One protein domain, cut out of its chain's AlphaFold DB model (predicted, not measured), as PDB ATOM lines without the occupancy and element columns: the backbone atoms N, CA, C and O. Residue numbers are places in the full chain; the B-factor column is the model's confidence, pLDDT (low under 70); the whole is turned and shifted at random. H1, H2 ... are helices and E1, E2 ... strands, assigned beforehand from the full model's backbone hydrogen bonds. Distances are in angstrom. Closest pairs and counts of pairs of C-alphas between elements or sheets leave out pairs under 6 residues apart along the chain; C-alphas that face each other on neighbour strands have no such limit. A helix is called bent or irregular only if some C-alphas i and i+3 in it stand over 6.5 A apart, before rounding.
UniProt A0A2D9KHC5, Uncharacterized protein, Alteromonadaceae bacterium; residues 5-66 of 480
ATOM      1  N   GLN A   5      74.207   4.655  28.243       80.50
ATOM      2  CA  GLN A   5      73.732   5.502  27.152       80.50
ATOM      3  C   GLN A   5      74.396   6.889  27.154       80.50
ATOM      4  O   GLN A   5      74.739   7.391  26.086       80.50
ATOM      5  N   ALA A   6      74.597   7.496  28.329       77.81
ATOM      6  CA  ALA A   6      75.232   8.807  28.447       77.81
ATOM      7  C   ALA A   6      76.721   8.766  28.068       77.81
ATOM      8  O   ALA A   6      77.183   9.645  27.346       77.81
ATOM      9  N   LEU A   7      77.452   7.729  28.497       76.12
ATOM     10  CA  LEU A   7      78.875   7.563  28.173       76.12
ATOM     11  C   LEU A   7      79.091   7.205  26.696       76.12
ATOM     12  O   LEU A   7      79.928   7.814  26.030       76.12
ATOM     13  N   ASN A   8      78.261   6.326  26.131       77.88
ATOM     14  CA  ASN A   8      78.338   5.980  24.708       77.88
ATOM     15  C   ASN A   8      78.042   7.175  23.786       77.88
ATOM     16  O   ASN A   8      78.597   7.264  22.692       77.88
ATOM     17  N   ALA A   9      77.195   8.119  24.215       79.00
ATOM     18  CA  ALA A   9      76.879   9.318  23.436       79.00
ATOM     19  C   ALA A   9      78.073  10.284  23.286       79.00
ATOM     20  O   ALA A   9      78.113  11.055  22.327       79.00
ATOM     21  N   VAL A  10      79.046  10.241  24.206       79.94
ATOM     22  CA  VAL A  10      80.222  11.132  24.209       79.94
ATOM     23  C   VAL A  10      81.508  10.472  23.703       79.94
ATOM     24  O   VAL A  10      82.474  11.190  23.446       79.94
ATOM     25  N   MET A  11      81.513   9.154  23.471       78.88
ATOM     26  CA  MET A  11      82.675   8.423  22.942       78.88
ATOM     27  C   MET A  11      83.124   8.930  21.568       78.88
ATOM     28  O   MET A  11      84.276   9.306  21.403       78.88
ATOM     29  N   LEU A  12      82.211   9.042  20.597       81.56
ATOM     30  CA  LEU A  12      82.570   9.491  19.246       81.56
ATOM     31  C   LEU A  12      83.189  10.913  19.225       81.56
ATOM     32  O   LEU A  12      84.175  11.131  18.516       81.56
ATOM     33  N   PRO A  13      82.650  11.910  19.960       81.81
ATOM     34  CA  PRO A  13      83.332  13.188  20.158       81.81
ATOM     35  C   PRO A  13      84.696  13.078  20.852       81.81
ATOM     36  O   PRO A  13      85.616  13.801  20.468       81.81
ATOM     37  N   ALA A  14      84.832  12.212  21.862       79.44
ATOM     38  CA  ALA A  14      86.076  12.020  22.605       79.44
ATOM     39  C   ALA A  14      87.183  11.413  21.728       79.44
ATOM     40  O   ALA A  14      88.284  11.961  21.696       79.44
ATOM     41  N   ASP A  15      86.863  10.387  20.934       80.81
ATOM     42  CA  ASP A  15      87.789   9.746  19.993       80.81
ATOM     43  C   ASP A  15      88.323  10.762  18.976       80.81
ATOM     44  O   ASP A  15      89.528  10.881  18.764       80.81
ATOM     45  N   LYS A  16      87.440  11.596  18.409       84.19
ATOM     46  CA  LYS A  16      87.838  12.668  17.480       84.19
ATOM     47  C   LYS A  16      88.736  13.722  18.127       84.19
ATOM     48  O   LYS A  16      89.602  14.292  17.461       84.19
ATOM     49  N   LEU A  17      88.512  14.036  19.403       82.19
ATOM     50  CA  LEU A  17      89.366  14.968  20.140       82.19
ATOM     51  C   LEU A  17      90.749  14.360  20.369       82.19
ATOM     52  O   LEU A  17      91.747  15.042  20.120       82.19
ATOM     53  N   GLU A  18      90.811  13.084  20.738       80.06
ATOM     54  CA  GLU A  18      92.064  12.358  20.905       80.06
ATOM     55  C   GLU A  18      92.844  12.223  19.589       80.06
ATOM     56  O   GLU A  18      94.032  12.550  19.562       80.06
ATOM     57  N   GLU A  19      92.181  11.864  18.483       84.19
ATOM     58  CA  GLU A  19      92.765  11.846  17.131       84.19
ATOM     59  C   GLU A  19      93.359  13.209  16.736       84.19
ATOM     60  O   GLU A  19      94.364  13.286  16.030       84.19
ATOM     61  N   SER A  20      92.765  14.302  17.228       83.75
ATOM     62  CA  SER A  20      93.244  15.671  17.003       83.75
ATOM     63  C   SER A  20      94.352  16.130  17.967       83.75
ATOM     64  O   SER A  20      94.747  17.299  17.927       83.75
ATOM     65  N   GLY A  21      94.847  15.244  18.840       83.06
ATOM     66  CA  GLY A  21      95.878  15.550  19.839       83.06
ATOM     67  C   GLY A  21      95.380  16.427  20.991       83.06
ATOM     68  O   GLY A  21      96.161  17.145  21.614       83.06
ATOM     69  N   ARG A  22      94.072  16.425  21.265       85.31
ATOM     70  CA  ARG A  22      93.442  17.261  22.294       85.31
ATOM     71  C   ARG A  22      92.813  16.391  23.370       85.31
ATOM     72  O   ARG A  22      92.252  15.340  23.089       85.31
ATOM     73  N   SER A  23      92.868  16.855  24.610       82.38
ATOM     74  CA  SER A  23      92.140  16.256  25.730       82.38
ATOM     75  C   SER A  23      91.413  17.333  26.523       82.38
ATOM     76  O   SER A  23      91.831  18.493  26.544       82.38
ATOM     77  N   LEU A  24      90.299  16.963  27.146       84.00
ATOM     78  CA  LEU A  24      89.495  17.860  27.969       84.00
ATOM     79  C   LEU A  24      89.675  17.477  29.434       84.00
ATOM     80  O   LEU A  24      89.601  16.302  29.781       84.00
ATOM     81  N   SER A  25      89.898  18.465  30.292       83.88
ATOM     82  CA  SER A  25      89.918  18.270  31.744       83.88
ATOM     83  C   SER A  25      89.088  19.350  32.428       83.88
ATOM     84  O   SER A  25      89.145  20.504  31.987       83.88
ATOM     85  N   PRO A  26      88.377  19.040  33.521       87.31
ATOM     86  CA  PRO A  26      87.719  20.073  34.306       87.31
ATOM     87  C   PRO A  26      88.754  21.019  34.932       87.31
ATOM     88  O   PRO A  26      89.861  20.615  35.296       87.31
ATOM     89  N   ILE A  27      88.406  22.299  35.056       89.12
ATOM     90  CA  ILE A  27      89.229  23.279  35.772       89.12
ATOM     91  C   ILE A  27      89.119  22.996  37.283       89.12
ATOM     92  O   ILE A  27      87.997  22.924  37.794       89.12
ATOM     93  N   PRO A  28      90.237  22.857  38.026       86.19
ATOM     94  CA  PRO A  28      90.196  22.581  39.462       86.19
ATOM     95  C   PRO A  28      89.363  23.602  40.246       86.19
ATOM     96  O   PRO A  28      89.456  24.805  40.004       86.19
ATOM     97  N   GLY A  29      88.561  23.122  41.200       81.50
ATOM     98  CA  GLY A  29      87.707  23.961  42.052       81.50
ATOM     99  C   GLY A  29      86.354  24.356  41.444       81.50
ATOM    100  O   GLY A  29      85.562  25.002  42.127       81.50
ATOM    101  N   THR A  30      86.064  23.962  40.201       86.19
ATOM    102  CA  THR A  30      84.757  24.187  39.554       86.19
ATOM    103  C   THR A  30      83.727  23.110  39.919       86.19
ATOM    104  O   THR A  30      84.085  22.044  40.421       86.19
ATOM    105  N   GLU A  31      82.437  23.361  39.662       83.25
ATOM    106  CA  GLU A  31      81.380  22.358  39.888       83.25
ATOM    107  C   GLU A  31      81.557  21.140  38.975       83.25
ATOM    108  O   GLU A  31      81.349  20.009  39.408       83.25
ATOM    109  N   LEU A  32      82.037  21.349  37.744       84.62
ATOM    110  CA  LEU A  32      82.376  20.254  36.840       84.62
ATOM    111  C   LEU A  32      83.497  19.366  37.403       84.62
ATOM    112  O   LEU A  32      83.435  18.150  37.243       84.62
ATOM    113  N   ALA A  33      84.493  19.943  38.089       85.56
ATOM    114  CA  ALA A  33      85.535  19.162  38.762       85.56
ATOM    115  C   ALA A  33      84.962  18.323  39.911       85.56
ATOM    116  O   ALA A  33      85.246  17.136  39.990       85.56
ATOM    117  N   LYS A  34      84.084  18.904  40.739       85.06
ATOM    118  CA  LYS A  34      83.412  18.166  41.823       85.06
ATOM    119  C   LYS A  34      82.570  17.008  41.288       85.06
ATOM    120  O   LYS A  34      82.567  15.931  41.875       85.06
ATOM    121  N   LEU A  35      81.859  17.226  40.181       83.44
ATOM    122  CA  LEU A  35      81.050  16.193  39.535       83.44
ATOM    123  C   LEU A  35      81.924  15.084  38.931       83.44
ATOM    124  O   LEU A  35      81.594  13.906  39.055       83.44
ATOM    125  N   PHE A  36      83.049  15.451  38.314       82.69
ATOM    126  CA  PHE A  36      84.032  14.499  37.803       82.69
ATOM    127  C   PHE A  36      84.624  13.648  38.933       82.69
ATOM    128  O   PHE A  36      84.584  12.424  38.843       82.69
ATOM    129  N   ASP A  37      85.060  14.273  40.028       81.94
ATOM    130  CA  ASP A  37      85.616  13.582  41.198       81.94
ATOM    131  C   ASP A  37      84.584  12.656  41.866       81.94
ATOM    132  O   ASP A  37      84.929  11.571  42.321       81.94
ATOM    133  N   ALA A  38      83.302  13.038  41.873       81.88
ATOM    134  CA  ALA A  38      82.212  12.198  42.375       81.88
ATOM    135  C   ALA A  38      81.833  11.040  41.430       81.88
ATOM    136  O   ALA A  38      81.070  10.157  41.820       81.88
ATOM    137  N   SER A  39      82.332  11.050  40.189       77.88
ATOM    138  CA  SER A  39      82.063  10.025  39.172       77.88
ATOM    139  C   SER A  39      83.130   8.931  39.118       77.88
ATOM    140  O   SER A  39      82.901   7.897  38.494       77.88
ATOM    141  N   ILE A  40      84.300   9.145  39.726       74.31
ATOM    142  CA  ILE A  40      85.448   8.234  39.639       74.31
ATOM    143  C   ILE A  40      85.952   7.850  41.028       74.31
ATOM    144  O   ILE A  40      86.013   8.666  41.941       74.31
ATOM    145  N   THR A  41      86.358   6.593  41.201       66.50
ATOM    146  CA  THR A  41      87.030   6.170  42.438       66.50
ATOM    147  C   THR A  41      88.515   6.541  42.403       66.50
ATOM    148  O   THR A  41      89.106   6.670  41.329       66.50
ATOM    149  N   ALA A  42      89.164   6.660  43.567       61.34
ATOM    150  CA  ALA A  42      90.604   6.932  43.649       61.34
ATOM    151  C   ALA A  42      91.465   5.869  42.928       61.34
ATOM    152  O   ALA A  42      92.529   6.192  42.399       61.34
ATOM    153  N   SER A  43      91.000   4.614  42.867       58.16
ATOM    154  CA  SER A  43      91.635   3.530  42.102       58.16
ATOM    155  C   SER A  43      91.451   3.683  40.591       58.16
ATOM    156  O   SER A  43      92.403   3.470  39.836       58.16
ATOM    157  N   THR A  44      90.263   4.104  40.155       63.28
ATOM    158  CA  THR A  44      89.947   4.351  38.742       63.28
ATOM    159  C   THR A  44      90.715   5.568  38.228       63.28
ATOM    160  O   THR A  44      91.359   5.489  37.187       63.28
ATOM    161  N   ALA A  45      90.786   6.658  38.999       61.09
ATOM    162  CA  ALA A  45      91.545   7.864  38.650       61.09
ATOM    163  C   ALA A  45      93.044   7.598  38.396       61.09
ATOM    164  O   ALA A  45      93.656   8.256  37.556       61.09
ATOM    165  N   ALA A  46      93.633   6.619  39.094       59.34
ATOM    166  CA  ALA A  46      95.037   6.235  38.944       59.34
ATOM    167  C   ALA A  46      95.316   5.337  37.721       59.34
ATOM    168  O   ALA A  46      96.472   5.212  37.319       59.34
ATOM    169  N   SER A  47      94.281   4.716  37.141       59.44
ATOM    170  CA  SER A  47      94.422   3.614  36.172       59.44
ATOM    171  C   SER A  47      93.736   3.885  34.825       59.44
ATOM    172  O   SER A  47      94.071   3.238  33.829       59.44
ATOM    173  N   ILE A  48      92.830   4.873  34.767       65.25
ATOM    174  CA  ILE A  48      91.942   5.147  33.621       65.25
ATOM    175  C   ILE A  48      92.695   5.406  32.311       65.25
ATOM    176  O   ILE A  48      92.229   5.027  31.246       65.25
ATOM    177  N   SER A  49      93.892   6.000  32.374       60.47
ATOM    178  CA  SER A  49      94.709   6.318  31.193       60.47
ATOM    179  C   SER A  49      95.404   5.103  30.570       60.47
ATOM    180  O   SER A  49      96.065   5.234  29.544       60.47
ATOM    181  N   THR A  50      95.326   3.942  31.224       62.94
ATOM    182  CA  THR A  50      95.966   2.684  30.800       62.94
ATOM    183  C   THR A  50      94.969   1.543  30.599       62.94
ATOM    184  O   THR A  50      95.372   0.437  30.242       62.94
ATOM    185  N   MET A  51      93.683   1.803  30.845       66.19
ATOM    186  CA  MET A  51      92.598   0.834  30.734       66.19
ATOM    187  C   MET A  51      92.029   0.792  29.318       66.19
ATOM    188  O   MET A  51      92.057   1.785  28.594       66.19
ATOM    189  N   ASP A  52      91.487  -0.368  28.946       72.81
ATOM    190  CA  ASP A  52      90.622  -0.486  27.773       72.81
ATOM    191  C   ASP A  52      89.388   0.414  27.961       72.81
ATOM    192  O   ASP A  52      88.844   0.496  29.067       72.81
ATOM    193  N   THR A  53      88.948   1.083  26.898       69.31
ATOM    194  CA  THR A  53      87.853   2.058  26.917       69.31
ATOM    195  C   THR A  53      86.565   1.449  27.471       69.31
ATOM    196  O   THR A  53      85.882   2.092  28.265       69.31
ATOM    197  N   GLU A  54      86.251   0.191  27.135       69.44
ATOM    198  CA  GLU A  54      85.065  -0.501  27.672       69.44
ATOM    199  C   GLU A  54      85.161  -0.737  29.189       69.44
ATOM    200  O   GLU A  54      84.174  -0.590  29.912       69.44
ATOM    201  N   ILE A  55      86.361  -1.049  29.690       71.31
ATOM    202  CA  ILE A  55      86.618  -1.272  31.120       71.31
ATOM    203  C   ILE A  55      86.575   0.061  31.876       71.31
ATOM    204  O   ILE A  55      85.959   0.146  32.936       71.31
ATOM    205  N   ALA A  56      87.154   1.119  31.307       70.69
ATOM    206  CA  ALA A  56      87.109   2.463  31.872       70.69
ATOM    207  C   ALA A  56      85.668   2.995  31.981       70.69
ATOM    208  O   ALA A  56      85.294   3.552  33.012       70.69
ATOM    209  N   VAL A  57      84.836   2.780  30.953       74.31
ATOM    210  CA  VAL A  57      83.408   3.147  30.964       74.31
ATOM    211  C   VAL A  57      82.660   2.413  32.079       74.31
ATOM    212  O   VAL A  57      81.907   3.040  32.826       74.31
ATOM    213  N   GLN A  58      82.894   1.109  32.232       74.50
ATOM    214  CA  GLN A  58      82.261   0.309  33.279       74.50
ATOM    215  C   GLN A  58      82.689   0.762  34.686       74.50
ATOM    216  O   GLN A  58      81.836   0.940  35.557       74.50
ATOM    217  N   GLU A  59      83.976   1.045  34.898       74.44
ATOM    218  CA  GLU A  59      84.471   1.562  36.179       74.44
ATOM    219  C   GLU A  59      83.949   2.969  36.507       74.44
ATOM    220  O   GLU A  59      83.692   3.265  37.672       74.44
ATOM    221  N   MET A  60      83.743   3.841  35.514       75.31
ATOM    222  CA  MET A  60      83.103   5.147  35.731       75.31
ATOM    223  C   MET A  60      81.633   5.005  36.146       75.31
ATOM    224  O   MET A  60      81.139   5.759  36.986       75.31
ATOM    225  N   ILE A  61      80.916   4.029  35.581       78.50
ATOM    226  CA  ILE A  61      79.533   3.745  35.982       78.50
ATOM    227  C   ILE A  61      79.505   3.270  37.433       78.50
ATOM    228  O   ILE A  61      78.735   3.812  38.224       78.50
ATOM    229  N   GLU A  62      80.360   2.316  37.792       78.50
ATOM    230  CA  GLU A  62      80.460   1.778  39.153       78.50
ATOM    231  C   GLU A  62      80.934   2.841  40.158       78.50
ATOM    232  O   GLU A  62      80.364   2.968  41.243       78.50
ATOM    233  N   GLY A  63      81.897   3.684  39.774       75.19
ATOM    234  CA  GLY A  63      82.363   4.820  40.570       75.19
ATOM    235  C   GLY A  63      81.265   5.847  40.850       75.19
ATOM    236  O   GLY A  63      81.145   6.329  41.974       75.19
ATOM    237  N   SER A  64      80.382   6.102  39.881       78.56
ATOM    238  CA  SER A  64      79.224   6.990  40.068       78.56
ATOM    239  C   SER A  64      78.126   6.419  40.981       78.56
ATOM    240  O   SER A  64      77.170   7.124  41.303       78.56
ATOM    241  N   GLN A  65      78.225   5.146  41.382       80.69
ATOM    242  CA  GLN A  65      77.277   4.469  42.276       80.69
ATOM    243  C   GLN A  65      77.766   4.400  43.727       80.69
ATOM    244  O   GLN A  65      77.051   3.871  44.582       80.69
ATOM    245  N   VAL A  66      78.960   4.928  44.021       79.44
ATOM    246  CA  VAL A  66      79.493   4.968  45.386       79.44
ATOM    247  C   VAL A  66      78.514   5.709  46.296       79.44
ATOM    248  O   VAL A  66      77.999   6.780  45.960       79.44
TER     249      VAL A  66
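Overview. This is residues 5 to 66 of the 480 residues of an uncharacterized protein of Alteromonadaceae bacterium (UniProt A0A2D9KHC5). The backbone makes a loose ring round an open middle: H1 forms one side, the strand E1 the next, the short helix H2 the side across from H1, and the helical hairpin of H3 and H4 the side across from E1. H4 comes near H1, and H3 and H4 are the one pair of helices that touch. The printed part has 62 residues, with four named helices and one named strand in the order H1, E1, H2, H3, H4, and its class is mostly helix. By its radius of gyration of the C-alphas, 11.9 A, the whole is compact; its spans are 31 by 26 by 23 A.

Arrangement. H1, residues 5 to 19, is close to but not clearly touching H4, residues 53 to 63; their closest C-alphas, those of Leu 7 and Val 57, are 6.9 A apart. These two helices run opposite ways at a steep tilt of 47 degrees. E1, residues 22 to 26, pairs with no named strand. Its closest C-alpha to H1 is that of Ser 23, 6.4 A from that of Leu 17. The closest C-alphas of E1 and H2, residues 31 to 37, are those of Pro 26 and Ala 33, 5.0 A apart. H2 is apart from H1, from H4 and from H3, residues 42 to 50. H3 and H4 form a helical hairpin: they touch, with the C-alphas of Ile 48 and Ala 56 closest at 5.8 A, and run opposite ways at a shallow tilt of 10 degrees. H3 is apart from H1 and E1, and E1 is apart from H4. In H2 and H4 every O i to N i+4 pair is within hydrogen-bond range; in H1 8 of 11 are, and in H3 1 of 5, beside 3 of 6 O i to N i+3 pairs.

Along the chain. H1 begins at C-alpha 5, (73.732, 5.502, 27.152), and measures 22.4 A; it is irregular, with C-alphas 9 and 12 7.1 A apart. E1 runs 13.6 A, from Arg 22 to Pro 26, and H2 9.8 A, from Glu 31, C-alpha at (81.380, 22.358, 39.888), to Asp 37. H3, 14.6 A from Ala 42 to Thr 50, is irregular too, with C-alphas 46 and 49 7.8 A apart. H4 runs 15.0 A from Thr 53 and ends at C-alpha 63, (82.363, 4.820, 40.570).

Size, cuts and confidence. The two C-alphas farthest apart, those of Ser 20 and Val 66, are 33.3 A apart. The printed part has no cut, and its four links are tight. Residues 16 to 21, of which 16 to 19 belong to H1, and residues 27 to 32 stand free. The mean pLDDT of the printed part is 76.8; residues 41 to 51 and 53 to 54 of the model are under 70.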